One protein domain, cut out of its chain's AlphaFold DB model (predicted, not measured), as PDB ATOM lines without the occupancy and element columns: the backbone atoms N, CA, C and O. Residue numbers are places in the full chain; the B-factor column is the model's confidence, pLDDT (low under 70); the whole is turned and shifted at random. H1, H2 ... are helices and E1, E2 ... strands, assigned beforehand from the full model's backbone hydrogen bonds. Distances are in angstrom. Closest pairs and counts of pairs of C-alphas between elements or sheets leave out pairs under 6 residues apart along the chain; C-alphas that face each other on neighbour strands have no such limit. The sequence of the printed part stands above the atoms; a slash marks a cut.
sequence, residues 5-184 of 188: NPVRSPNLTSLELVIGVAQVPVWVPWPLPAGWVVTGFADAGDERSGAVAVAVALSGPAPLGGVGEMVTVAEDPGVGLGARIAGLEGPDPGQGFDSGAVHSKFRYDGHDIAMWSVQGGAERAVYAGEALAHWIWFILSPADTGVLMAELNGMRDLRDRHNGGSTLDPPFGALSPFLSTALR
ATOM      1  N   ASN A   5     -16.947 -27.098  19.286       95.00
ATOM      2  CA  ASN A   5     -16.683 -28.451  18.811       95.00
ATOM      3  C   ASN A   5     -16.400 -28.463  17.297       95.00
ATOM      4  O   ASN A   5     -16.863 -27.581  16.565       95.00
ATOM      5  N   PRO A   6     -15.641 -29.453  16.788       94.25
ATOM      6  CA  PRO A   6     -15.380 -29.575  15.359       94.25
ATOM      7  C   PRO A   6     -16.669 -29.668  14.537       94.25
ATOM      8  O   PRO A   6     -17.615 -30.354  14.925       94.25
ATOM      9  N   VAL A   7     -16.667 -29.035  13.362       97.38
ATOM     10  CA  VAL A   7     -17.770 -29.129  12.396       97.38
ATOM     11  C   VAL A   7     -18.037 -30.596  12.048       97.38
ATOM     12  O   VAL A   7     -17.116 -31.351  11.727       97.38
ATOM     13  N   ARG A   8     -19.309 -30.992  12.091       97.50
ATOM     14  CA  ARG A   8     -19.770 -32.360  11.838       97.50
ATOM     15  C   ARG A   8     -20.391 -32.477  10.451       97.50
ATOM     16  O   ARG A   8     -21.065 -31.566   9.964       97.50
ATOM     17  N   SER A   9     -20.192 -33.638   9.834       97.19
ATOM     18  CA  SER A   9     -20.759 -33.961   8.525       97.19
ATOM     19  C   SER A   9     -22.295 -34.028   8.559       97.19
ATOM     20  O   SER A   9     -22.867 -34.466   9.559       97.19
ATOM     21  N   PRO A  10     -22.984 -33.667   7.465       96.62
ATOM     22  CA  PRO A  10     -24.439 -33.780   7.357       96.62
ATOM     23  C   PRO A  10     -24.868 -35.243   7.197       96.62
ATOM     24  O   PRO A  10     -24.940 -35.778   6.095       96.62
ATOM     25  N   ASN A  11     -25.121 -35.927   8.305       96.50
ATOM     26  CA  ASN A  11     -25.716 -37.261   8.304       96.50
ATOM     27  C   ASN A  11     -26.539 -37.481   9.571       96.50
ATOM     28  O   ASN A  11     -26.393 -36.749  10.553       96.50
ATOM     29  N   LEU A  12     -27.376 -38.520   9.550       94.62
ATOM     30  CA  LEU A  12     -28.265 -38.843  10.662       94.62
ATOM     31  C   LEU A  12     -27.493 -39.081  11.968       94.62
ATOM     32  O   LEU A  12     -27.871 -38.539  12.994       94.62
ATOM     33  N   THR A  13     -26.364 -39.795  11.935       95.94
ATOM     34  CA  THR A  13     -25.540 -40.028  13.134       95.94
ATOM     35  C   THR A  13     -25.071 -38.723  13.777       95.94
ATOM     36  O   THR A  13     -25.137 -38.570  14.992       95.94
ATOM     37  N   SER A  14     -24.605 -37.768  12.974       96.81
ATOM     38  CA  SER A  14     -24.142 -36.466  13.468       96.81
ATOM     39  C   SER A  14     -25.296 -35.626  14.000       96.81
ATOM     40  O   SER A  14     -25.139 -34.956  15.016       96.81
ATOM     41  N   LEU A  15     -26.455 -35.700  13.346       96.06
ATOM     42  CA  LEU A  15     -27.676 -35.057  13.805       96.06
ATOM     43  C   LEU A  15     -28.116 -35.613  15.173       96.06
ATOM     44  O   LEU A  15     -28.338 -34.825  16.089       96.06
ATOM     45  N   GLU A  16     -28.156 -36.938  15.342       94.94
ATOM     46  CA  GLU A  16     -28.471 -37.607  16.618       94.94
ATOM     47  C   GLU A  16     -27.524 -37.193  17.749       94.94
ATOM     48  O   GLU A  16     -27.973 -36.891  18.855       94.94
ATOM     49  N   LEU A  17     -26.223 -37.091  17.461       95.50
ATOM     50  CA  LEU A  17     -25.245 -36.600  18.433       95.50
ATOM     51  C   LEU A  17     -25.530 -35.157  18.865       95.50
ATOM     52  O   LEU A  17     -25.481 -34.872  20.058       95.50
ATOM     53  N   VAL A  18     -25.834 -34.262  17.920       96.50
ATOM     54  CA  VAL A  18     -26.107 -32.845  18.217       96.50
ATOM     55  C   VAL A  18     -27.371 -32.696  19.061       96.50
ATOM     56  O   VAL A  18     -27.337 -32.016  20.080       96.50
ATOM     57  N   ILE A  19     -28.468 -33.366  18.698       95.50
ATOM     58  CA  ILE A  19     -29.720 -33.323  19.478       95.50
ATOM     59  C   ILE A  19     -29.503 -33.842  20.892       95.50
ATOM     60  O   ILE A  19     -30.025 -33.253  21.831       95.50
ATOM     61  N   GLY A  20     -28.738 -34.930  21.041       95.25
ATOM     62  CA  GLY A  20     -28.518 -35.574  22.333       95.25
ATOM     63  C   GLY A  20     -27.839 -34.675  23.368       95.25
ATOM     64  O   GLY A  20     -27.949 -34.941  24.562       95.25
ATOM     65  N   VAL A  21     -27.163 -33.608  22.926       96.00
ATOM     66  CA  VAL A  21     -26.482 -32.646  23.807       96.00
ATOM     67  C   VAL A  21     -27.076 -31.233  23.759       96.00
ATOM     68  O   VAL A  21     -26.768 -30.427  24.637       96.00
ATOM     69  N   ALA A  22     -27.911 -30.913  22.766       97.50
ATOM     70  CA  ALA A  22     -28.436 -29.570  22.523       97.50
ATOM     71  C   ALA A  22     -29.353 -29.069  23.647       97.50
ATOM     72  O   ALA A  22     -30.454 -29.580  23.850       97.50
ATOM     73  N   GLN A  23     -28.924 -28.004  24.327       97.44
ATOM     74  CA  GLN A  23     -29.757 -27.249  25.270       97.44
ATOM     75  C   GLN A  23     -30.593 -26.184  24.552       97.44
ATOM     76  O   GLN A  23     -31.712 -25.878  24.962       97.44
ATOM     77  N   VAL A  24     -30.094 -25.696  23.418       98.00
ATOM     78  CA  VAL A  24     -30.770 -24.733  22.543       98.00
ATOM     79  C   VAL A  24     -31.484 -25.427  21.375       98.00
ATOM     80  O   VAL A  24     -31.201 -26.593  21.078       98.00
ATOM     81  N   PRO A  25     -32.418 -24.746  20.693       97.00
ATOM     82  CA  PRO A  25     -33.091 -25.306  19.530       97.00
ATOM     83  C   PRO A  25     -32.163 -25.720  18.386       97.00
ATOM     84  O   PRO A  25     -31.201 -25.030  18.061       97.00
ATOM     85  N   VAL A  26     -32.488 -26.833  17.720       97.25
ATOM     86  CA  VAL A  26     -31.781 -27.283  16.512       97.25
ATOM     87  C   VAL A  26     -32.682 -26.977  15.325       97.25
ATOM     88  O   VAL A  26     -33.459 -27.815  14.874       97.25
ATOM     89  N   TRP A  27     -32.667 -25.727  14.880       96.06
ATOM     90  CA  TRP A  27     -33.675 -25.213  13.957       96.06
ATOM     91  C   TRP A  27     -33.322 -25.399  12.487       96.06
ATOM     92  O   TRP A  27     -32.169 -25.325  12.087       96.06
ATOM     93  N   VAL A  28     -34.352 -25.632  11.673       96.19
ATOM     94  CA  VAL A  28     -34.294 -25.539  10.209       96.19
ATOM     95  C   VAL A  28     -35.571 -24.886   9.680       96.19
ATOM     96  O   VAL A  28     -36.632 -25.057  10.296       96.19
ATOM     97  N   PRO A  29     -35.518 -24.178   8.537       94.88
ATOM     98  CA  PRO A  29     -36.726 -23.738   7.853       94.88
ATOM     99  C   PRO A  29     -37.642 -24.916   7.532       94.88
ATOM    100  O   PRO A  29     -37.175 -25.998   7.162       94.88
ATOM    101  N   TRP A  30     -38.950 -24.724   7.690       92.31
ATOM    102  CA  TRP A  30     -39.924 -25.770   7.414       92.31
ATOM    103  C   TRP A  30     -41.208 -25.254   6.740       92.31
ATOM    104  O   TRP A  30     -41.893 -24.400   7.310       92.31
ATOM    105  N   PRO A  31     -41.592 -25.816   5.574       91.81
ATOM    106  CA  PRO A  31     -40.813 -26.773   4.777       91.81
ATOM    107  C   PRO A  31     -39.471 -26.173   4.325       91.81
ATOM    108  O   PRO A  31     -39.324 -24.955   4.260       91.81
ATOM    109  N   LEU A  32     -38.486 -27.031   4.039       94.75
ATOM    110  CA  LEU A  32     -37.231 -26.562   3.456       94.75
ATOM    111  C   LEU A  32     -37.506 -25.892   2.101       94.75
ATOM    112  O   LEU A  32     -38.373 -26.373   1.361       94.75
ATOM    113  N   PRO A  33     -36.757 -24.835   1.743       94.94
ATOM    114  CA  PRO A  33     -36.824 -24.269   0.406       94.94
ATOM    115  C   PRO A  33     -36.554 -25.325  -0.670       94.94
ATOM    116  O   PRO A  33     -35.845 -26.311  -0.449       94.94
ATOM    117  N   ALA A  34     -37.128 -25.136  -1.855       93.81
ATOM    118  CA  ALA A  34     -37.050 -26.133  -2.916       93.81
ATOM    119  C   ALA A  34     -35.590 -26.440  -3.301       93.81
ATOM    120  O   ALA A  34     -34.828 -25.552  -3.676       93.81
ATOM    121  N   GLY A  35     -35.203 -27.715  -3.221       95.44
ATOM    122  CA  GLY A  35     -33.845 -28.169  -3.540       95.44
ATOM    123  C   GLY A  35     -32.796 -27.891  -2.457       95.44
ATOM    124  O   GLY A  35     -31.621 -28.168  -2.692       95.44
ATOM    125  N   TRP A  36     -33.194 -27.372  -1.292       97.69
ATOM    126  CA  TRP A  36     -32.292 -27.165  -0.164       97.69
ATOM    127  C   TRP A  36     -32.180 -28.412   0.711       97.69
ATOM    128  O   TRP A  36     -33.157 -29.124   0.957       97.69
ATOM    129  N   VAL A  37     -30.966 -28.666   1.189       98.31
ATOM    130  CA  VAL A  37     -30.609 -29.827   2.011       98.31
ATOM    131  C   VAL A  37     -29.748 -29.389   3.189       98.31
ATOM    132  O   VAL A  37     -29.084 -28.358   3.116       98.31
ATOM    133  N   VAL A  38     -29.732 -30.168   4.271       98.44
ATOM    134  CA  VAL A  38     -28.824 -29.945   5.404       98.44
ATOM    135  C   VAL A  38     -27.405 -30.325   4.994       98.44
ATOM    136  O   VAL A  38     -27.161 -31.422   4.490       98.44
ATOM    137  N   THR A  39     -26.463 -29.419   5.220       98.62
ATOM    138  CA  THR A  39     -25.073 -29.501   4.755       98.62
ATOM    139  C   THR A  39     -24.046 -29.390   5.873       98.62
ATOM    140  O   THR A  39     -22.854 -29.333   5.603       98.62
ATOM    141  N   GLY A  40     -24.446 -29.433   7.140       98.19
ATOM    142  CA  GLY A  40     -23.504 -29.626   8.240       98.19
ATOM    143  C   GLY A  40     -24.052 -29.167   9.575       98.19
ATOM    144  O   GLY A  40     -25.102 -28.528   9.647       98.19
ATOM    145  N   PHE A  41     -23.302 -29.484  10.624       98.62
ATOM    146  CA  PHE A  41     -23.623 -29.074  11.983       98.62
ATOM    147  C   PHE A  41     -22.384 -28.541  12.691       98.62
ATOM    148  O   PHE A  41     -21.271 -29.015  12.452       98.62
ATOM    149  N   ALA A  42     -22.582 -27.596  13.595       98.19
ATOM    150  CA  ALA A  42     -21.588 -27.202  14.582       98.19
ATOM    151  C   ALA A  42     -22.289 -26.906  15.905       98.19
ATOM    152  O   ALA A  42     -23.468 -26.565  15.928       98.19
ATOM    153  N   ASP A  43     -21.561 -27.052  17.001       98.06
ATOM    154  CA  ASP A  43     -22.088 -26.832  18.336       98.06
ATOM    155  C   ASP A  43     -20.994 -26.269  19.253       98.06
ATOM    156  O   ASP A  43     -19.804 -26.515  19.027       98.06
ATOM    157  N   ALA A  44     -21.382 -25.474  20.250       97.44
ATOM    158  CA  ALA A  44     -20.470 -24.969  21.273       97.44
ATOM    159  C   ALA A  44     -20.986 -25.314  22.670       97.44
ATOM    160  O   ALA A  44     -22.163 -25.118  22.979       97.44
ATOM    161  N   GLY A  45     -20.093 -25.827  23.510       95.69
ATOM    162  CA  GLY A  45     -20.441 -26.398  24.804       95.69
ATOM    163  C   GLY A  45     -19.480 -27.497  25.235       95.69
ATOM    164  O   GLY A  45     -18.665 -27.977  24.446       95.69
ATOM    165  N   ASP A  46     -19.570 -27.890  26.500       93.38
ATOM    166  CA  ASP A  46     -18.769 -28.969  27.086       93.38
ATOM    167  C   ASP A  46     -19.659 -30.091  27.643       93.38
ATOM    168  O   ASP A  46     -20.882 -29.973  27.686       93.38
ATOM    169  N   GLU A  47     -19.056 -31.193  28.097       90.75
ATOM    170  CA  GLU A  47     -19.797 -32.338  28.658       90.75
ATOM    171  C   GLU A  47     -20.667 -31.968  29.873       90.75
ATOM    172  O   GLU A  47     -21.638 -32.661  30.173       90.75
ATOM    173  N   ARG A  48     -20.331 -30.886  30.587       90.44
ATOM    174  CA  ARG A  48     -21.039 -30.460  31.799       90.44
ATOM    175  C   ARG A  48     -22.270 -29.616  31.479       90.44
ATOM    176  O   ARG A  48     -23.257 -29.692  32.205       90.44
ATOM    177  N   SER A  49     -22.179 -28.776  30.455       90.69
ATOM    178  CA  SER A  49     -23.228 -27.834  30.048       90.69
ATOM    179  C   SER A  49     -24.099 -28.351  28.904       90.69
ATOM    180  O   SER A  49     -25.229 -27.893  28.761       90.69
ATOM    181  N   GLY A  50     -23.611 -29.311  28.115       95.94
ATOM    182  CA  GLY A  50     -24.199 -29.635  26.818       95.94
ATOM    183  C   GLY A  50     -23.935 -28.527  25.794       95.94
ATOM    184  O   GLY A  50     -23.189 -27.582  26.053       95.94
ATOM    185  N   ALA A  51     -24.544 -28.635  24.614       97.62
ATOM    186  CA  ALA A  51     -24.420 -27.619  23.575       97.62
ATOM    187  C   ALA A  51     -25.352 -26.430  23.859       97.62
ATOM    188  O   ALA A  51     -26.570 -26.522  23.681       97.62
ATOM    189  N   VAL A  52     -24.754 -25.313  24.279       98.00
ATOM    190  CA  VAL A  52     -25.407 -24.013  24.540       98.00
ATOM    191  C   VAL A  52     -25.452 -23.112  23.301       98.00
ATOM    192  O   VAL A  52     -26.003 -22.017  23.334       98.00
ATOM    193  N   ALA A  53     -24.874 -23.569  22.192       98.31
ATOM    194  CA  ALA A  53     -25.095 -23.021  20.863       98.31
ATOM    195  C   ALA A  53     -25.077 -24.146  19.832       98.31
ATOM    196  O   ALA A  53     -24.241 -25.050  19.922       98.31
ATOM    197  N   VAL A  54     -25.966 -24.080  18.844       98.69
ATOM    198  CA  VAL A  54     -26.029 -25.031  17.731       98.69
ATOM    199  C   VAL A  54     -26.216 -24.272  16.430       98.69
ATOM    200  O   VAL A  54     -27.088 -23.416  16.316       98.69
ATOM    201  N   ALA A  55     -25.411 -24.630  15.435       98.69
ATOM    202  CA  ALA A  55     -25.502 -24.162  14.067       98.69
ATOM    203  C   ALA A  55     -25.883 -25.319  13.134       98.69
ATOM    204  O   ALA A  55     -25.239 -26.374  13.141       98.69
ATOM    205  N   VAL A  56     -26.892 -25.103  12.292       98.75
ATOM    206  CA  VAL A  56     -27.285 -26.020  11.217       98.75
ATOM    207  C   VAL A  56     -27.050 -25.324   9.885       98.75
ATOM    208  O   VAL A  56     -27.675 -24.299   9.600       98.75
ATOM    209  N   ALA A  57     -26.146 -25.875   9.076       98.75
ATOM    210  CA  ALA A  57     -25.913 -25.408   7.716       98.75
ATOM    211  C   ALA A  57     -26.873 -26.086   6.740       98.75
ATOM    212  O   ALA A  57     -27.158 -27.282   6.851       98.75
ATOM    213  N   LEU A  58     -27.347 -25.311   5.773       98.62
ATOM    214  CA  LEU A  58     -28.167 -25.738   4.656       98.62
ATOM    215  C   LEU A  58     -27.608 -25.142   3.368       98.62
ATOM    216  O   LEU A  58     -27.089 -24.026   3.373       98.62
ATOM    217  N   SER A  59     -27.749 -25.856   2.258       98.56
ATOM    218  CA  SER A  59     -27.359 -25.341   0.944       98.56
ATOM    219  C   SER A  59     -28.358 -25.770  -0.120       98.56
ATOM    220  O   SER A  59     -28.972 -26.836  -0.016       98.56
ATOM    221  N   GLY A  60     -28.501 -24.958  -1.161       98.06
ATOM    222  CA  GLY A  60     -29.391 -25.230  -2.284       98.06
ATOM    223  C   GLY A  60     -29.254 -24.186  -3.391       98.06
ATOM    224  O   GLY A  60     -28.286 -23.423  -3.405       98.06
ATOM    225  N   PRO A  61     -30.189 -24.143  -4.351       97.38
ATOM    226  CA  PRO A  61     -30.192 -23.118  -5.390       97.38
ATOM    227  C   PRO A  61     -30.371 -21.723  -4.776       97.38
ATOM    228  O   PRO A  61     -31.335 -21.493  -4.039       97.38
ATOM    229  N   ALA A  62     -29.458 -20.796  -5.076       95.62
ATOM    230  CA  ALA A  62     -29.616 -19.399  -4.673       95.62
ATOM    231  C   ALA A  62     -30.718 -18.723  -5.515       95.62
ATOM    232  O   ALA A  62     -30.775 -18.959  -6.727       95.62
ATOM    233  N   PRO A  63     -31.547 -17.834  -4.929       92.25
ATOM    234  CA  PRO A  63     -32.623 -17.146  -5.651       92.25
ATOM    235  C   PRO A  63     -32.160 -16.363  -6.888       92.25
ATOM    236  O   PRO A  63     -32.900 -16.266  -7.863       92.25
ATOM    237  N   LEU A  64     -30.936 -15.820  -6.864       93.56
ATOM    238  CA  LEU A  64     -30.359 -15.043  -7.970       93.56
ATOM    239  C   LEU A  64     -29.363 -15.840  -8.834       93.56
ATOM    240  O   LEU A  64     -28.687 -15.269  -9.690       93.56
ATOM    241  N   GLY A  65     -29.318 -17.166  -8.668       93.81
ATOM    242  CA  GLY A  65     -28.478 -18.076  -9.445       93.81
ATOM    243  C   GLY A  65     -27.224 -18.551  -8.706       93.81
ATOM    244  O   GLY A  65     -26.702 -17.893  -7.816       93.81
ATOM    245  N   GLY A  66     -26.730 -19.731  -9.091       96.06
ATOM    246  CA  GLY A  66     -25.630 -20.401  -8.395       96.06
ATOM    247  C   GLY A  66     -26.091 -21.168  -7.150       96.06
ATOM    248  O   GLY A  66     -27.250 -21.576  -7.045       96.06
ATOM    249  N   VAL A  67     -25.156 -21.406  -6.230       97.19
ATOM    250  CA  VAL A  67     -25.405 -22.120  -4.970       97.19
ATOM    251  C   VAL A  67     -25.499 -21.106  -3.840       97.19
ATOM    252  O   VAL A  67     -24.606 -20.276  -3.681       97.19
ATOM    253  N   GLY A  68     -26.574 -21.202  -3.066       98.06
ATOM    254  CA  GLY A  68     -26.764 -20.478  -1.821       98.06
ATOM    255  C   GLY A  68     -26.499 -21.392  -0.633       98.06
ATOM    256  O   GLY A  68     -26.788 -22.590  -0.669       98.06
ATOM    257  N   GLU A  69     -25.961 -20.812   0.425       98.38
ATOM    258  CA  GLU A  69     -25.746 -21.440   1.719       98.38
ATOM    259  C   GLU A  69     -26.429 -20.599   2.799       98.38
ATOM    260  O   GLU A  69     -26.476 -19.372   2.722       98.38
ATOM    261  N   MET A  70     -26.975 -21.260   3.811       98.50
ATOM    262  CA  MET A  70     -27.599 -20.654   4.981       98.50
ATOM    263  C   MET A  70     -27.092 -21.387   6.209       98.50
ATOM    264  O   MET A  70     -27.064 -22.613   6.230       98.50
ATOM    265  N   VAL A  71     -26.748 -20.652   7.254       98.75
ATOM    266  CA  VAL A  71     -26.532 -21.217   8.579       98.75
ATOM    267  C   VAL A  71     -27.564 -20.621   9.511       98.75
ATOM    268  O   VAL A  71     -27.613 -19.406   9.700       98.75
ATOM    269  N   THR A  72     -28.396 -21.490  10.071       98.62
ATOM    270  CA  THR A  72     -29.263 -21.129  11.192       98.62
ATOM    271  C   THR A  72     -28.513 -21.404  12.484       98.62
ATOM    272  O   THR A  72     -27.850 -22.436  12.590       98.62
ATOM    273  N   VAL A  73     -28.575 -20.486  13.441       98.62
ATOM    274  CA  VAL A  73     -27.931 -20.649  14.749       98.62
ATOM    275  C   VAL A  73     -28.941 -20.344  15.834       98.62
ATOM    276  O   VAL A  73     -29.618 -19.324  15.750       98.62
ATOM    277  N   ALA A  74     -29.015 -21.201  16.845       98.56
ATOM    278  CA  ALA A  74     -29.590 -20.852  18.135       98.56
ATOM    279  C   ALA A  74     -28.475 -20.862  19.179       98.56
ATOM    280  O   ALA A  74     -27.633 -21.763  19.160       98.56
ATOM    281  N   GLU A  75     -28.440 -19.878  20.069       98.00
ATOM    282  CA  GLU A  75     -27.428 -19.816  21.121       98.00
ATOM    283  C   GLU A  75     -27.887 -19.063  22.365       98.00
ATOM    284  O   GLU A  75     -28.681 -18.125  22.291       98.00
ATOM    285  N   ASP A  76     -27.338 -19.451  23.513       97.06
ATOM    286  CA  ASP A  76     -27.436 -18.653  24.726       97.06
ATOM    287  C   ASP A  76     -26.703 -17.306  24.558       97.06
ATOM    288  O   ASP A  76     -25.659 -17.236  23.891       97.06
ATOM    289  N   PRO A  77     -27.194 -16.228  25.199       93.12
ATOM    290  CA  PRO A  77     -26.512 -14.937  25.195       93.12
ATOM    291  C   PRO A  77     -25.042 -15.032  25.626       93.12
ATOM    292  O   PRO A  77     -24.700 -15.676  26.622       93.12
ATOM    293  N   GLY A  78     -24.154 -14.357  24.890       92.81
ATOM    294  CA  GLY A  78     -22.722 -14.312  25.195       92.81
ATOM    295  C   GLY A  78     -21.877 -15.498  24.699       92.81
ATOM    296  O   GLY A  78     -20.675 -15.525  24.994       92.81
ATOM    297  N   VAL A  79     -22.438 -16.462  23.955       95.81
ATOM    298  CA  VAL A  79     -21.655 -17.565  23.351       95.81
ATOM    299  C   VAL A  79     -20.878 -17.095  22.115       95.81
ATOM    300  O   VAL A  79     -19.657 -17.268  22.067       95.81
ATOM    301  N   GLY A  80     -21.553 -16.456  21.156       95.94
ATOM    302  CA  GLY A  80     -20.942 -15.802  19.996       95.94
ATOM    303  C   GLY A  80     -20.690 -16.696  18.781       95.94
ATOM    304  O   GLY A  80     -19.898 -16.330  17.909       95.94
ATOM    305  N   LEU A  81     -21.343 -17.856  18.691       97.12
ATOM    306  CA  LEU A  81     -21.295 -18.724  17.516       97.12
ATOM    307  C   LEU A  81     -21.950 -18.047  16.304       97.12
ATOM    308  O   LEU A  81     -21.362 -18.040  15.218       97.12
ATOM    309  N   GLY A  82     -23.131 -17.450  16.489       97.38
ATOM    310  CA  GLY A  82     -23.849 -16.749  15.426       97.38
ATOM    311  C   GLY A  82     -23.073 -15.533  14.939       97.38
ATOM    312  O   GLY A  82     -22.808 -15.407  13.742       97.38
ATOM    313  N   ALA A  83     -22.598 -14.709  15.873       95.94
ATOM    314  CA  ALA A  83     -21.773 -13.543  15.573       95.94
ATOM    315  C   ALA A  83     -20.463 -13.909  14.844       95.94
ATOM    316  O   ALA A  83     -20.109 -13.264  13.853       95.94
ATOM    317  N   ARG A  84     -19.786 -15.000  15.243       95.50
ATOM    318  CA  ARG A  84     -18.593 -15.518  14.547       95.50
ATOM    319  C   ARG A  84     -18.887 -15.870  13.087       95.50
ATOM    320  O   ARG A  84     -18.133 -15.472  12.201       95.50
ATOM    321  N   ILE A  85     -19.979 -16.588  12.823       96.75
ATOM    322  CA  ILE A  85     -20.376 -16.977  11.458       96.75
ATOM    323  C   ILE A  85     -20.838 -15.754  10.649       96.75
ATOM    324  O   ILE A  85     -20.529 -15.631   9.461       96.75
ATOM    325  N   ALA A  86     -21.511 -14.808  11.302       96.44
ATOM    326  CA  ALA A  86     -21.900 -13.518  10.740       96.44
ATOM    327  C   ALA A  86     -20.703 -12.584  10.475       96.44
ATOM    328  O   ALA A  86     -20.838 -11.626   9.716       96.44
ATOM    329  N   GLY A  87     -19.529 -12.878  11.046       93.94
ATOM    330  CA  GLY A  87     -18.325 -12.054  10.941       93.94
ATOM    331  C   GLY A  87     -18.436 -10.717  11.659       93.94
ATOM    332  O   GLY A  87     -17.840  -9.741  11.212       93.94
ATOM    333  N   LEU A  88     -19.222 -10.681  12.732       92.88
ATOM    334  CA  LEU A  88     -19.374  -9.523  13.599       92.88
ATOM    335  C   LEU A  88     -18.302  -9.532  14.692       92.88
ATOM    336  O   LEU A  88     -17.764 -10.579  15.062       92.88
ATOM    337  N   GLU A  89     -18.010  -8.348  15.226       86.31
ATOM    338  CA  GLU A  89     -17.202  -8.210  16.434       86.31
ATOM    339  C   GLU A  89     -18.080  -8.422  17.675       86.31
ATOM    340  O   GLU A  89     -19.107  -7.766  17.840       86.31
ATOM    341  N   GLY A  90     -17.654  -9.316  18.571       85.88
ATOM    342  CA  GLY A  90     -18.377  -9.632  19.806       85.88
ATOM    343  C   GLY A  90     -19.362 -10.803  19.671       85.88
ATOM    344  O   GLY A  90     -19.442 -11.413  18.609       85.88
ATOM    345  N   PRO A  91     -20.050 -11.182  20.764       91.88
ATOM    346  CA  PRO A  91     -20.892 -12.378  20.787       91.88
ATOM    347  C   PRO A  91     -22.369 -12.135  20.436       91.88
ATOM    348  O   PRO A  91     -23.091 -13.099  20.213       91.88
ATOM    349  N   ASP A  92     -22.817 -10.879  20.379       90.50
ATOM    350  CA  ASP A  92     -24.226 -10.498  20.214       90.50
ATOM    351  C   ASP A  92     -24.430  -9.649  18.936       90.50
ATOM    352  O   ASP A  92     -23.458  -9.103  18.407       90.50
ATOM    353  N   PRO A  93     -25.675  -9.457  18.447       89.94
ATOM    354  CA  PRO A  93     -25.976  -8.654  17.245       89.94
ATOM    355  C   PRO A  93     -25.571  -7.171  17.299       89.94
ATOM    356  O   PRO A  93     -25.638  -6.476  16.283       89.94
ATOM    357  N   GLY A  94     -25.159  -6.677  18.468       87.44
ATOM    358  CA  GLY A  94     -24.829  -5.276  18.716       87.44
ATOM    359  C   GLY A  94     -26.021  -4.460  19.224       87.44
ATOM    360  O   GLY A  94     -27.177  -4.863  19.125       87.44
ATOM    361  N   GLN A  95     -25.745  -3.294  19.812       84.81
ATOM    362  CA  GLN A  95     -26.798  -2.430  20.352       84.81
ATOM    363  C   GLN A  95     -27.676  -1.848  19.238       84.81
ATOM    364  O   GLN A  95     -27.169  -1.350  18.233       84.81
ATOM    365  N   GLY A  96     -28.994  -1.857  19.453       84.25
ATOM    366  CA  GLY A  96     -29.967  -1.227  18.560       84.25
ATOM    367  C   GLY A  96     -30.225  -1.971  17.248       84.25
ATOM    368  O   GLY A  96     -30.857  -1.393  16.362       84.25
ATOM    369  N   PHE A  97     -29.778  -3.228  17.114       87.88
ATOM    370  CA  PHE A  97     -30.066  -4.069  15.941       87.88
ATOM    371  C   PHE A  97     -31.581  -4.223  15.682       87.88
ATOM    372  O   PHE A  97     -32.002  -4.401  14.541       87.88
ATOM    373  N   ASP A  98     -32.390  -4.080  16.732       89.31
ATOM    374  CA  ASP A  98     -33.847  -4.195  16.767       89.31
ATOM    375  C   ASP A  98     -34.595  -2.846  16.682       89.31
ATOM    376  O   ASP A  98     -35.825  -2.812  16.664       89.31
ATOM    377  N   SER A  99     -33.877  -1.720  16.594       88.44
ATOM    378  CA  SER A  99     -34.474  -0.369  16.616       88.44
ATOM    379  C   SER A  99     -35.244   0.010  15.342       88.44
ATOM    380  O   SER A  99     -36.021   0.968  15.339       88.44
ATOM    381  N   GLY A 100     -35.015  -0.723  14.250       86.88
ATOM    382  CA  GLY A 100     -35.638  -0.507  12.948       86.88
ATOM    383  C   GLY A 100     -36.881  -1.363  12.700       86.88
ATOM    384  O   GLY A 100     -37.354  -2.110  13.555       86.88
ATOM    385  N   ALA A 101     -37.403  -1.279  11.474       89.88
ATOM    386  CA  ALA A 101     -38.471  -2.167  11.036       89.88
ATOM    387  C   ALA A 101     -38.004  -3.632  11.047       89.88
ATOM    388  O   ALA A 101     -36.870  -3.949  10.680       89.88
ATOM    389  N   VAL A 102     -38.913  -4.529  11.430       93.62
ATOM    390  CA  VAL A 102     -38.714  -5.973  11.280       93.62
ATOM    391  C   VAL A 102     -38.567  -6.289   9.790       93.62
ATOM    392  O   VAL A 102     -39.411  -5.882   8.992       93.62
ATOM    393  N   HIS A 103     -37.505  -7.005   9.421       94.06
ATOM    394  CA  HIS A 103     -37.188  -7.306   8.022       94.06
ATOM    395  C   HIS A 103     -37.788  -8.640   7.564       94.06
ATOM    396  O   HIS A 103     -38.167  -8.776   6.405       94.06
ATOM    397  N   SER A 104     -37.893  -9.616   8.468       93.44
ATOM    398  CA  SER A 104     -38.561 -10.894   8.211       93.44
ATOM    399  C   SER A 104     -39.226 -11.413   9.486       93.44
ATOM    400  O   SER A 104     -38.885 -11.003  10.598       93.44
ATOM    401  N   LYS A 105     -40.208 -12.297   9.321       93.50
ATOM    402  CA  LYS A 105     -40.850 -13.026  10.410       93.50
ATOM    403  C   LYS A 105     -40.995 -14.477  10.005       93.50
ATOM    404  O   LYS A 105     -41.428 -14.752   8.889       93.50
ATOM    405  N   PHE A 106     -40.727 -15.385  10.927       92.38
ATOM    406  CA  PHE A 106     -41.055 -16.794  10.748       92.38
ATOM    407  C   PHE A 106     -41.889 -17.294  11.915       92.38
ATOM    408  O   PHE A 106     -41.843 -16.740  13.013       92.38
ATOM    409  N   ARG A 107     -42.652 -18.360  11.676       93.44
ATOM    410  CA  ARG A 107     -43.532 -18.938  12.686       93.44
ATOM    411  C   ARG A 107     -42.915 -20.174  13.333       93.44
ATOM    412  O   ARG A 107     -42.499 -21.099  12.636       93.44
ATOM    413  N   TYR A 108     -42.929 -20.229  14.656       92.88
ATOM    414  CA  TYR A 108     -42.590 -21.421  15.430       92.88
ATOM    415  C   TYR A 108     -43.608 -21.583  16.555       92.88
ATOM    416  O   TYR A 108     -43.927 -20.616  17.236       92.88
ATOM    417  N   ASP A 109     -44.168 -22.784  16.693       87.75
ATOM    418  CA  ASP A 109     -45.166 -23.121  17.720       87.75
ATOM    419  C   ASP A 109     -46.319 -22.099  17.864       87.75
ATOM    420  O   ASP A 109     -46.747 -21.722  18.946       87.75
ATOM    421  N   GLY A 110     -46.808 -21.574  16.734       87.12
ATOM    422  CA  GLY A 110     -47.893 -20.583  16.716       87.12
ATOM    423  C   GLY A 110     -47.477 -19.136  17.009       87.12
ATOM    424  O   GLY A 110     -48.327 -18.252  16.920       87.12
ATOM    425  N   HIS A 111     -46.196 -18.875  17.270       91.25
ATOM    426  CA  HIS A 111     -45.648 -17.544  17.522       91.25
ATOM    427  C   HIS A 111     -44.859 -17.013  16.324       91.25
ATOM    428  O   HIS A 111     -44.087 -17.746  15.706       91.25
ATOM    429  N   ASP A 112     -45.032 -15.724  16.024       94.12
ATOM    430  CA  ASP A 112     -44.187 -15.006  15.071       94.12
ATOM    431  C   ASP A 112     -42.894 -14.569  15.758       94.12
ATOM    432  O   ASP A 112     -42.923 -13.875  16.777       94.12
ATOM    433  N   ILE A 113     -41.763 -14.925  15.162       94.94
ATOM    434  CA  ILE A 113     -40.432 -14.530  15.610       94.94
ATOM    435  C   ILE A 113     -39.920 -13.470  14.647       94.94
ATOM    436  O   ILE A 113     -39.807 -13.706  13.443       94.94
ATOM    437  N   ALA A 114     -39.675 -12.275  15.178       95.88
ATOM    438  CA  ALA A 114     -39.186 -11.141  14.412       95.88
ATOM    439  C   ALA A 114     -37.680 -11.257  14.165       95.88
ATOM    440  O   ALA A 114     -36.918 -11.594  15.069       95.88
ATOM    441  N   MET A 115     -37.274 -10.940  12.938       97.00
ATOM    442  CA  MET A 115     -35.885 -10.946  12.504       97.00
ATOM    443  C   MET A 115     -35.511  -9.587  11.924       97.00
ATOM    444  O   MET A 115     -36.194  -9.048  11.040       97.00
ATOM    445  N   TRP A 116     -34.387  -9.056  12.382       96.94
ATOM    446  CA  TRP A 116     -33.811  -7.804  11.913       96.94
ATOM    447  C   TRP A 116     -32.543  -8.078  11.126       96.94
ATOM    448  O   TRP A 116     -31.743  -8.929  11.509       96.94
ATOM    449  N   SER A 117     -32.365  -7.363  10.015       94.75
ATOM    450  CA  SER A 117     -31.115  -7.424   9.268       94.75
ATOM    451  C   SER A 117     -30.004  -6.736  10.057       94.75
ATOM    452  O   SER A 117     -30.170  -5.612  10.529       94.75
ATOM    453  N   VAL A 118     -28.866  -7.414  10.171       93.69
ATOM    454  CA  VAL A 118     -27.651  -6.915  10.818       93.69
ATOM    455  C   VAL A 118     -26.574  -6.742   9.747       93.69
ATOM    456  O   VAL A 118     -26.475  -7.535   8.810       93.69
ATOM    457  N   GLN A 119     -25.761  -5.692   9.854       86.06
ATOM    458  CA  GLN A 119     -24.705  -5.407   8.878       86.06
ATOM    459  C   GLN A 119     -23.542  -6.407   9.023       86.06
ATOM    460  O   GLN A 119     -22.659  -6.209   9.848       86.06
ATOM    461  N   GLY A 120     -23.537  -7.471   8.210       77.31
ATOM    462  CA  GLY A 120     -22.518  -8.541   8.201       77.31
ATOM    463  C   GLY A 120     -21.436  -8.430   7.113       77.31
ATOM    464  O   GLY A 120     -20.706  -9.395   6.852       77.31
ATOM    465  N   GLY A 121     -21.347  -7.273   6.450       84.88
ATOM    466  CA  GLY A 121     -20.474  -7.036   5.294       84.88
ATOM    467  C   GLY A 121     -21.104  -7.433   3.951       84.88
ATOM    468  O   GLY A 121     -22.264  -7.821   3.885       84.88
ATOM    469  N   ALA A 122     -20.336  -7.313   2.863       88.75
ATOM    470  CA  ALA A 122     -20.832  -7.525   1.495       88.75
ATOM    471  C   ALA A 122     -20.993  -9.005   1.098       88.75
ATOM    472  O   ALA A 122     -21.716  -9.314   0.157       88.75
ATOM    473  N   GLU A 123     -20.332  -9.918   1.813       93.00
ATOM    474  CA  GLU A 123     -20.257 -11.336   1.436       93.00
ATOM    475  C   GLU A 123     -21.478 -12.148   1.886       93.00
ATOM    476  O   GLU A 123     -21.757 -13.210   1.331       93.00
ATOM    477  N   ARG A 124     -22.217 -11.668   2.894       95.44
ATOM    478  CA  ARG A 124     -23.315 -12.409   3.526       95.44
ATOM    479  C   ARG A 124     -24.447 -11.499   3.983       95.44
ATOM    480  O   ARG A 124     -24.215 -10.372   4.410       95.44
ATOM    481  N   ALA A 125     -25.662 -12.026   3.961       97.00
ATOM    482  CA  ALA A 125     -26.805 -11.407   4.613       97.00
ATOM    483  C   ALA A 125     -26.965 -12.015   6.003       97.00
ATOM    484  O   ALA A 125     -26.938 -13.236   6.159       97.00
ATOM    485  N   VAL A 126     -27.124 -11.164   7.012       97.69
ATOM    486  CA  VAL A 126     -27.254 -11.582   8.408       97.69
ATOM    487  C   VAL A 126     -28.580 -11.084   8.936       97.69
ATOM    488  O   VAL A 126     -28.927  -9.914   8.763       97.69
ATOM    489  N   TYR A 127     -29.297 -11.975   9.602       97.56
ATOM    490  CA  TYR A 127     -30.503 -11.654  10.336       97.56
ATOM    491  C   TYR A 127     -30.389 -12.201  11.748       97.56
ATOM    492  O   TYR A 127     -29.955 -13.340  11.927       97.56
ATOM    493  N   ALA A 128     -30.803 -11.404  12.725       97.44
ATOM    494  CA  ALA A 128     -30.846 -11.786  14.126       97.44
ATOM    495  C   ALA A 128     -32.238 -11.536  14.710       97.44
ATOM    496  O   ALA A 128     -32.937 -10.605  14.301       97.44
ATOM    497  N   GLY A 129     -32.622 -12.360  15.671       96.31
ATOM    498  CA  GLY A 129     -33.838 -12.229  16.461       96.31
ATOM    499  C   GLY A 129     -33.702 -13.015  17.757       96.31
ATOM    500  O   GLY A 129     -32.663 -13.617  18.020       96.31
ATOM    501  N   GLU A 130     -34.755 -13.022  18.563       95.19
ATOM    502  CA  GLU A 130     -34.773 -13.724  19.844       95.19
ATOM    503  C   GLU A 130     -36.005 -14.623  19.927       95.19
ATOM    504  O   GLU A 130     -37.119 -14.212  19.588       95.19
ATOM    505  N   ALA A 131     -35.806 -15.858  20.379       95.38
ATOM    506  CA  ALA A 131     -36.891 -16.784  20.662       95.38
ATOM    507  C   ALA A 131     -36.467 -17.790  21.728       95.38
ATOM    508  O   ALA A 131     -35.315 -18.210  21.768       95.38
ATOM    509  N   LEU A 132     -37.412 -18.205  22.577       94.19
ATOM    510  CA  LEU A 132     -37.155 -19.161  23.662       94.19
ATOM    511  C   LEU A 132     -35.991 -18.733  24.589       94.19
ATOM    512  O   LEU A 132     -35.295 -19.586  25.118       94.19
ATOM    513  N   ALA A 133     -35.797 -17.420  24.784       94.62
ATOM    514  CA  ALA A 133     -34.671 -16.817  25.515       94.62
ATOM    515  C   ALA A 133     -33.273 -17.077  24.908       94.62
ATOM    516  O   ALA A 133     -32.259 -16.904  25.586       94.62
ATOM    517  N   HIS A 134     -33.214 -17.459  23.630       96.88
ATOM    518  CA  HIS A 134     -31.983 -17.660  22.874       96.88
ATOM    519  C   HIS A 134     -31.881 -16.660  21.727       96.88
ATOM    520  O   HIS A 134     -32.887 -16.283  21.109       96.88
ATOM    521  N   TRP A 135     -30.648 -16.295  21.389       97.12
ATOM    522  CA  TRP A 135     -30.372 -15.629  20.127       97.12
ATOM    523  C   TRP A 135     -30.605 -16.585  18.975       97.12
ATOM    524  O   TRP A 135     -30.129 -17.722  18.994       97.12
ATOM    525  N   ILE A 136     -31.296 -16.094  17.952       97.62
ATOM    526  CA  ILE A 136     -31.538 -16.809  16.710       97.62
ATOM    527  C   ILE A 136     -30.910 -16.034  15.564       97.62
ATOM    528  O   ILE A 136     -31.176 -14.845  15.388       97.62
ATOM    529  N   TRP A 137     -30.124 -16.725  14.746       98.19
ATOM    530  CA  TRP A 137     -29.437 -16.136  13.606       98.19
ATOM    531  C   TRP A 137     -29.722 -16.883  12.322       98.19
ATOM    532  O   TRP A 137     -29.808 -18.111  12.309       98.19
ATOM    533  N   PHE A 138     -29.809 -16.131  11.232       98.12
ATOM    534  CA  PHE A 138     -29.814 -16.648   9.871       98.12
ATOM    535  C   PHE A 138     -28.709 -15.923   9.118       98.12
ATOM    536  O   PHE A 138     -28.782 -14.711   8.908       98.12
ATOM    537  N   ILE A 139     -27.675 -16.665   8.734       98.50
ATOM    538  CA  ILE A 139     -26.538 -16.140   7.987       98.50
ATOM    539  C   ILE A 139     -26.535 -16.789   6.611       98.50
ATOM    540  O   ILE A 139     -26.375 -18.002   6.511       98.50
ATOM    541  N   LEU A 140     -26.708 -15.995   5.557       98.12
ATOM    542  CA  LEU A 140     -26.829 -16.472   4.184       98.12
ATOM    543  C   LEU A 140     -25.654 -15.991   3.334       98.12
ATOM    544  O   LEU A 140     -25.281 -14.822   3.410       98.12
ATOM    545  N   SER A 141     -25.098 -16.883   2.519       97.12
ATOM    546  CA  SER A 141     -23.964 -16.628   1.629       97.12
ATOM    547  C   SER A 141     -24.225 -17.253   0.253       97.12
ATOM    548  O   SER A 141     -24.599 -18.422   0.207       97.12
ATOM    549  N   PRO A 142     -23.983 -16.552  -0.868       96.62
ATOM    550  CA  PRO A 142     -23.635 -15.129  -0.960       96.62
ATOM    551  C   PRO A 142     -24.739 -14.207  -0.410       96.62
ATOM    552  O   PRO A 142     -25.860 -14.652  -0.166       96.62
ATOM    553  N   ALA A 143     -24.434 -12.925  -0.185       95.81
ATOM    554  CA  ALA A 143     -25.351 -11.982   0.469       95.81
ATOM    555  C   ALA A 143     -26.734 -11.873  -0.191       95.81
ATOM    556  O   ALA A 143     -27.749 -11.736   0.491       95.81
ATOM    557  N   ASP A 144     -26.799 -11.978  -1.512       94.69
ATOM    558  CA  ASP A 144     -28.051 -11.951  -2.266       94.69
ATOM    559  C   ASP A 144     -28.948 -13.179  -2.029       94.69
ATOM    560  O   ASP A 144     -30.163 -13.110  -2.233       94.69
ATOM    561  N   THR A 145     -28.401 -14.264  -1.473       96.88
ATOM    562  CA  THR A 145     -29.186 -15.395  -0.959       96.88
ATOM    563  C   THR A 145     -30.148 -14.937   0.139       96.88
ATOM    564  O   THR A 145     -31.187 -15.562   0.332       96.88
ATOM    565  N   GLY A 146     -29.888 -13.792   0.785       95.69
ATOM    566  CA  GLY A 146     -30.795 -13.127   1.722       95.69
ATOM    567  C   GLY A 146     -32.211 -12.873   1.190       95.69
ATOM    568  O   GLY A 146     -33.129 -12.786   2.003       95.69
ATOM    569  N   VAL A 147     -32.422 -12.826  -0.134       95.69
ATOM    570  CA  VAL A 147     -33.766 -12.768  -0.753       95.69
ATOM    571  C   VAL A 147     -34.653 -13.928  -0.290       95.69
ATOM    572  O   VAL A 147     -35.858 -13.754  -0.115       95.69
ATOM    573  N   LEU A 148     -34.052 -15.088  -0.007       95.06
ATOM    574  CA  LEU A 148     -34.749 -16.280   0.465       95.06
ATOM    575  C   LEU A 148     -35.517 -16.045   1.773       95.06
ATOM    576  O   LEU A 148     -36.525 -16.700   2.007       95.06
ATOM    577  N   MET A 149     -35.103 -15.077   2.600       95.25
ATOM    578  CA  MET A 149     -35.790 -14.738   3.852       95.25
ATOM    579  C   MET A 149     -37.241 -14.281   3.660       95.25
ATOM    580  O   MET A 149     -38.004 -14.308   4.625       95.25
ATOM    581  N   ALA A 150     -37.626 -13.860   2.449       92.62
ATOM    582  CA  ALA A 150     -39.006 -13.517   2.110       92.62
ATOM    583  C   ALA A 150     -39.900 -14.749   1.860       92.62
ATOM    584  O   ALA A 150     -41.122 -14.625   1.866       92.62
ATOM    585  N   GLU A 151     -39.302 -15.924   1.642       90.25
ATOM    586  CA  GLU A 151     -40.001 -17.187   1.361       90.25
ATOM    587  C   GLU A 151     -40.026 -18.140   2.569       90.25
ATOM    588  O   GLU A 151     -40.645 -19.204   2.517       90.25
ATOM    589  N   LEU A 152     -39.332 -17.789   3.657       92.25
ATOM    590  CA  LEU A 152     -39.301 -18.601   4.870       92.25
ATOM    591  C   LEU A 152     -40.500 -18.264   5.755       92.25
ATOM    592  O   LEU A 152     -40.589 -17.174   6.312       92.25
ATOM    593  N   ASN A 153     -41.404 -19.226   5.931       87.50
ATOM    594  CA  ASN A 153     -42.655 -18.995   6.663       87.50
ATOM    595  C   ASN A 153     -42.677 -19.642   8.050       87.50
ATOM    596  O   ASN A 153     -43.462 -19.239   8.911       87.50
ATOM    597  N   GLY A 154     -41.866 -20.671   8.275       92.69
ATOM    598  CA  GLY A 154     -41.916 -21.452   9.498       92.69
ATOM    599  C   GLY A 154     -40.604 -22.138   9.808       92.69
ATOM    600  O   GLY A 154     -39.762 -22.320   8.928       92.69
ATOM    601  N   MET A 155     -40.460 -22.522  11.070       94.12
ATOM    602  CA  MET A 155     -39.315 -23.266  11.573       94.12
ATOM    603  C   MET A 155     -39.763 -24.579  12.183       94.12
ATOM    604  O   MET A 155     -40.863 -24.695  12.728       94.12
ATOM    605  N   ARG A 156     -38.878 -25.565  12.113       93.62
ATOM    606  CA  ARG A 156     -39.012 -26.827  12.828       93.62
ATOM    607  C   ARG A 156     -37.816 -26.997  13.745       93.62
ATOM    608  O   ARG A 156     -36.678 -26.846  13.298       93.62
ATOM    609  N   ASP A 157     -38.086 -27.366  14.994       94.81
ATOM    610  CA  ASP A 157     -37.046 -27.876  15.870       94.81
ATOM    611  C   ASP A 157     -36.826 -29.346  15.556       94.81
ATOM    612  O   ASP A 157     -37.721 -30.189  15.630       94.81
ATOM    613  N   LEU A 158     -35.608 -29.652  15.142       94.44
ATOM    614  CA  LEU A 158     -35.205 -31.004  14.853       94.44
ATOM    615  C   LEU A 158     -35.333 -31.861  16.130       94.44
ATOM    616  O   LEU A 158     -35.767 -33.008  16.022       94.44
ATOM    617  N   ARG A 159     -35.090 -31.319  17.332       92.50
ATOM    618  CA  ARG A 159     -35.213 -32.061  18.605       92.50
ATOM    619  C   ARG A 159     -36.593 -32.713  18.809       92.50
ATOM    620  O   ARG A 159     -36.670 -33.775  19.424       92.50
ATOM    621  N   ASP A 160     -37.657 -32.168  18.211       88.12
ATOM    622  CA  ASP A 160     -39.034 -32.678  18.335       88.12
ATOM    623  C   ASP A 160     -39.209 -34.127  17.855       88.12
ATOM    624  O   ASP A 160     -40.164 -34.801  18.252       88.12
ATOM    625  N   ARG A 161     -38.275 -34.652  17.047       81.69
ATOM    626  CA  ARG A 161     -38.278 -36.065  16.628       81.69
ATOM    627  C   ARG A 161     -38.215 -37.042  17.807       81.69
ATOM    628  O   ARG A 161     -38.746 -38.144  17.704       81.69
ATOM    629  N   HIS A 162     -37.595 -36.649  18.924       76.19
ATOM    630  CA  HIS A 162     -37.538 -37.464  20.146       76.19
ATOM    631  C   HIS A 162     -38.796 -37.309  21.017       76.19
ATOM    632  O   HIS A 162     -39.028 -38.130  21.898       76.19
ATOM    633  N   ASN A 163     -39.650 -36.321  20.722       67.19
ATOM    634  CA  ASN A 163     -40.847 -35.974  21.499       67.19
ATOM    635  C   ASN A 163     -42.163 -36.329  20.777       67.19
ATOM    636  O   ASN A 163     -43.213 -35.763  21.072       67.19
ATOM    637  N   GLY A 164     -42.123 -37.258  19.812       59.84
ATOM    638  CA  GLY A 164     -43.307 -37.693  19.056       59.84
ATOM    639  C   GLY A 164     -43.756 -36.725  17.953       59.84
ATOM    640  O   GLY A 164     -44.842 -36.898  17.397       59.84
ATOM    641  N   GLY A 165     -42.933 -35.722  17.625       65.00
ATOM    642  CA  GLY A 165     -43.124 -34.853  16.468       65.00
ATOM    643  C   GLY A 165     -42.875 -35.578  15.140       65.00
ATOM    644  O   GLY A 165     -42.612 -36.780  15.091       65.00
ATOM    645  N   SER A 166     -42.950 -34.839  14.028       67.56
ATOM    646  CA  SER A 166     -42.646 -35.400  12.705       67.56
ATOM    647  C   SER A 166     -41.271 -36.077  12.716       67.56
ATOM    648  O   SER A 166     -40.286 -35.473  13.136       67.56
ATOM    649  N   THR A 167     -41.200 -37.316  12.228       66.19
ATOM    650  CA  THR A 167     -39.956 -38.095  12.112       66.19
ATOM    651  C   THR A 167     -39.327 -37.983  10.726       66.19
ATOM    652  O   THR A 167     -38.391 -38.711  10.422       66.19
ATOM    653  N   LEU A 168     -39.853 -37.118   9.847       76.00
ATOM    654  CA  LEU A 168     -39.287 -36.962   8.511       76.00
ATOM    655  C   LEU A 168     -37.924 -36.286   8.629       76.00
ATOM    656  O   LEU A 168     -37.850 -35.121   9.038       76.00
ATOM    657  N   ASP A 169     -36.870 -37.012   8.280       81.06
ATOM    658  CA  ASP A 169     -35.519 -36.471   8.266       81.06
ATOM    659  C   ASP A 169     -35.372 -35.424   7.161       81.06
ATOM    660  O   ASP A 169     -35.913 -35.601   6.061       81.06
ATOM    661  N   PRO A 170     -34.650 -34.320   7.422       88.81
ATOM    662  CA  PRO A 170     -34.261 -33.440   6.341       88.81
ATOM    663  C   PRO A 170     -33.318 -34.198   5.388       88.81
ATOM    664  O   PRO A 170     -32.526 -35.033   5.830       88.81
ATOM    665  N   PRO A 171     -33.359 -33.910   4.079       95.44
ATOM    666  CA  PRO A 171     -32.359 -34.420   3.156       95.44
ATOM    667  C   PRO A 171     -30.967 -33.899   3.539       95.44
ATOM    668  O   PRO A 171     -30.820 -32.743   3.937       95.44
ATOM    669  N   PHE A 172     -29.948 -34.745   3.385       97.75
ATOM    670  CA  PHE A 172     -28.551 -34.415   3.668       97.75
ATOM    671  C   PHE A 172     -27.736 -34.280   2.378       97.75
ATOM    672  O   PHE A 172     -27.869 -35.100   1.467       97.75
ATOM    673  N   GLY A 173     -26.894 -33.250   2.309       97.25
ATOM    674  CA  GLY A 173     -26.020 -32.949   1.173       97.25
ATOM    675  C   GLY A 173     -24.532 -33.142   1.465       97.25
ATOM    676  O   GLY A 173     -24.137 -33.917   2.330       97.25
ATOM    677  N   ALA A 174     -23.688 -32.421   0.723       97.12
ATOM    678  CA  ALA A 174     -22.253 -32.338   0.993       97.12
ATOM    679  C   ALA A 174     -21.960 -31.323   2.110       97.12
ATOM    680  O   ALA A 174     -22.766 -30.429   2.353       97.12
ATOM    681  N   LEU A 175     -20.807 -31.449   2.775       97.94
ATOM    682  CA  LEU A 175     -20.412 -30.516   3.833       97.94
ATOM    683  C   LEU A 175     -20.244 -29.087   3.285       97.94
ATOM    684  O   LEU A 175     -19.505 -28.886   2.323       97.94
ATOM    685  N   SER A 176     -20.884 -28.115   3.937       97.12
ATOM    686  CA  SER A 176     -20.851 -26.690   3.590       97.12
ATOM    687  C   SER A 176     -19.429 -26.098   3.654       97.12
ATOM    688  O   SER A 176     -18.803 -26.071   4.730       97.12
ATOM    689  N   PRO A 177     -18.897 -25.567   2.533       96.69
ATOM    690  CA  PRO A 177     -17.672 -24.772   2.534       96.69
ATOM    691  C   PRO A 177     -17.817 -23.496   3.365       96.69
ATOM    692  O   PRO A 177     -16.869 -23.121   4.061       96.69
ATOM    693  N   PHE A 178     -18.991 -22.857   3.342       97.19
ATOM    694  CA  PHE A 178     -19.254 -21.657   4.132       97.19
ATOM    695  C   PHE A 178     -19.126 -21.917   5.639       97.19
ATOM    696  O   PHE A 178     -18.330 -21.247   6.301       97.19
ATOM    697  N   LEU A 179     -19.806 -22.940   6.173       97.38
ATOM    698  CA  LEU A 179     -19.731 -23.289   7.600       97.38
ATOM    699  C   LEU A 179     -18.298 -23.647   8.021       97.38
ATOM    700  O   LEU A 179     -17.782 -23.132   9.014       97.38
ATOM    701  N   SER A 180     -17.640 -24.520   7.254       96.31
ATOM    702  CA  SER A 180     -16.281 -24.983   7.567       96.31
ATOM    703  C   SER A 180     -15.230 -23.871   7.484       96.31
ATOM    704  O   SER A 180     -14.261 -23.878   8.244       96.31
ATOM    705  N   THR A 181     -15.423 -22.893   6.598       95.88
ATOM    706  CA  THR A 181     -14.532 -21.732   6.485       95.88
ATOM    707  C   THR A 181     -14.774 -20.738   7.615       95.88
ATOM    708  O   THR A 181     -13.811 -20.310   8.249       95.88
ATOM    709  N   ALA A 182     -16.037 -20.423   7.920       94.88
ATOM    710  CA  ALA A 182     -16.403 -19.480   8.978       94.88
ATOM    711  C   ALA A 182     -15.949 -19.943  10.374       94.88
ATOM    712  O   ALA A 182     -15.584 -19.129  11.224       94.88
ATOM    713  N   LEU A 183     -15.937 -21.256  10.608       95.31
ATOM    714  CA  LEU A 183     -15.560 -21.854  11.890       95.31
ATOM    715  C   LEU A 183     -14.123 -22.373  11.938       95.31
ATOM    716  O   LEU A 183     -13.720 -22.965  12.940       95.31
ATOM    717  N   ARG A 184     -13.322 -22.122  10.899       91.38
ATOM    718  CA  ARG A 184     -11.901 -22.468  10.928       91.38
ATOM    719  C   ARG A 184     -11.234 -21.760  12.121       91.38
ATOM    720  O   ARG A 184     -11.496 -20.569  12.322       91.38
TER     721      ARG A 184
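AT A GLANCE: This is residues 5 to 184 of the 188 residues of an uncharacterized protein of Lipingzhangella halophila (UniProt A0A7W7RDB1). A twisted sheet of seven antiparallel strands is curled like part of a barrel, and the small E1-E9 pair lies across its open side, between E5 and the E3-E4 part, with H3 across one end. H2 and H5 cover the other face of the large sheet, H1 packs on its E2-E3 part, and H4 lies off it. The 180 printed residues run H1 E1 E2 E3 E4 H2 E5 E6 E7 E8 H3 E9 H4 H5, five named helices and nine named strands, mixed in class. The large sheet's order is E2 - E3 - E4 - E8 - E7 - E6 - E5. The whole is compact, with a radius of gyration of the C-alphas of 14.7 A, and rounded, with spans of 37 by 36 by 35 A.

IN THESE COORDINATES: H1, residues 12 to 21, begins at C-alpha 12 (-28.265, -38.843, 10.662) and is 14.6 A long. E1 is residues 27 to 29, E2 37 to 46, 27.7 A, and E3 50 to 61, 33.4 A, bending by 54 degrees at residue 53. E4 is 67 to 75, 26.3 A, and H2 81 to 86. E5 is 104 to 108, E6 111 to 118, 22.0 A, E7 125 to 131 and E8 134 to 141, 22.7 A. H3 is 143 to 150, E9 155 to 157, H4 158 to 163 and H5 177 to 182, ending at C-alpha 182 (-16.403, -19.480, 8.978).

HOW THE PARTS SIT: E2 E3 E4 and E5 E6 E7 E8 are meanders, each strand the antiparallel neighbour of the one before. Within hydrogen-bond range are N 39 and O 57 of E2 and E3, 2.8 A, N 56 and O 72 of E3 and E4, 2.8 A, N 71 and O 139 of E4 and E8, 2.8 A, N 127 and O 138 of E7 and E8, 2.9 A, N 118 and O 126 of E6 and E7, 2.9 A, N 113 and O 106 of E5 and E6, 2.8 A, and N 156 and O 28 of E1 and E9, 2.9 A. H1 is on the sheet at a height of 8.6 A, on the opposite face from H2 and H5, at 6.3 A and 8.4 A. H2 and H5 only just touch, with 3 pairs of C-alphas within 8 A, closest at Ile 85 and Ala 182, 5.3 A. H3 is on the sheet too; its closest C-alphas to E7 are Ala 143 and Ala 125, 4.4 A. H2 and H5 have every O i to N i+4 pair within range, H1 5 of 6, H3 0 of 4 with 5 of 5 i+3 pairs, and H4 0 of 2 with 3 of 3.

THE WHOLE: The C-alphas farthest apart, Arg 48 and Gly 65, are 43.7 A apart. The printed part has no cut; the links H2 to E5 and H4 to H5 are long. Mean pLDDT of the printed part is 93.6, and residues 163 to 167 are under 70.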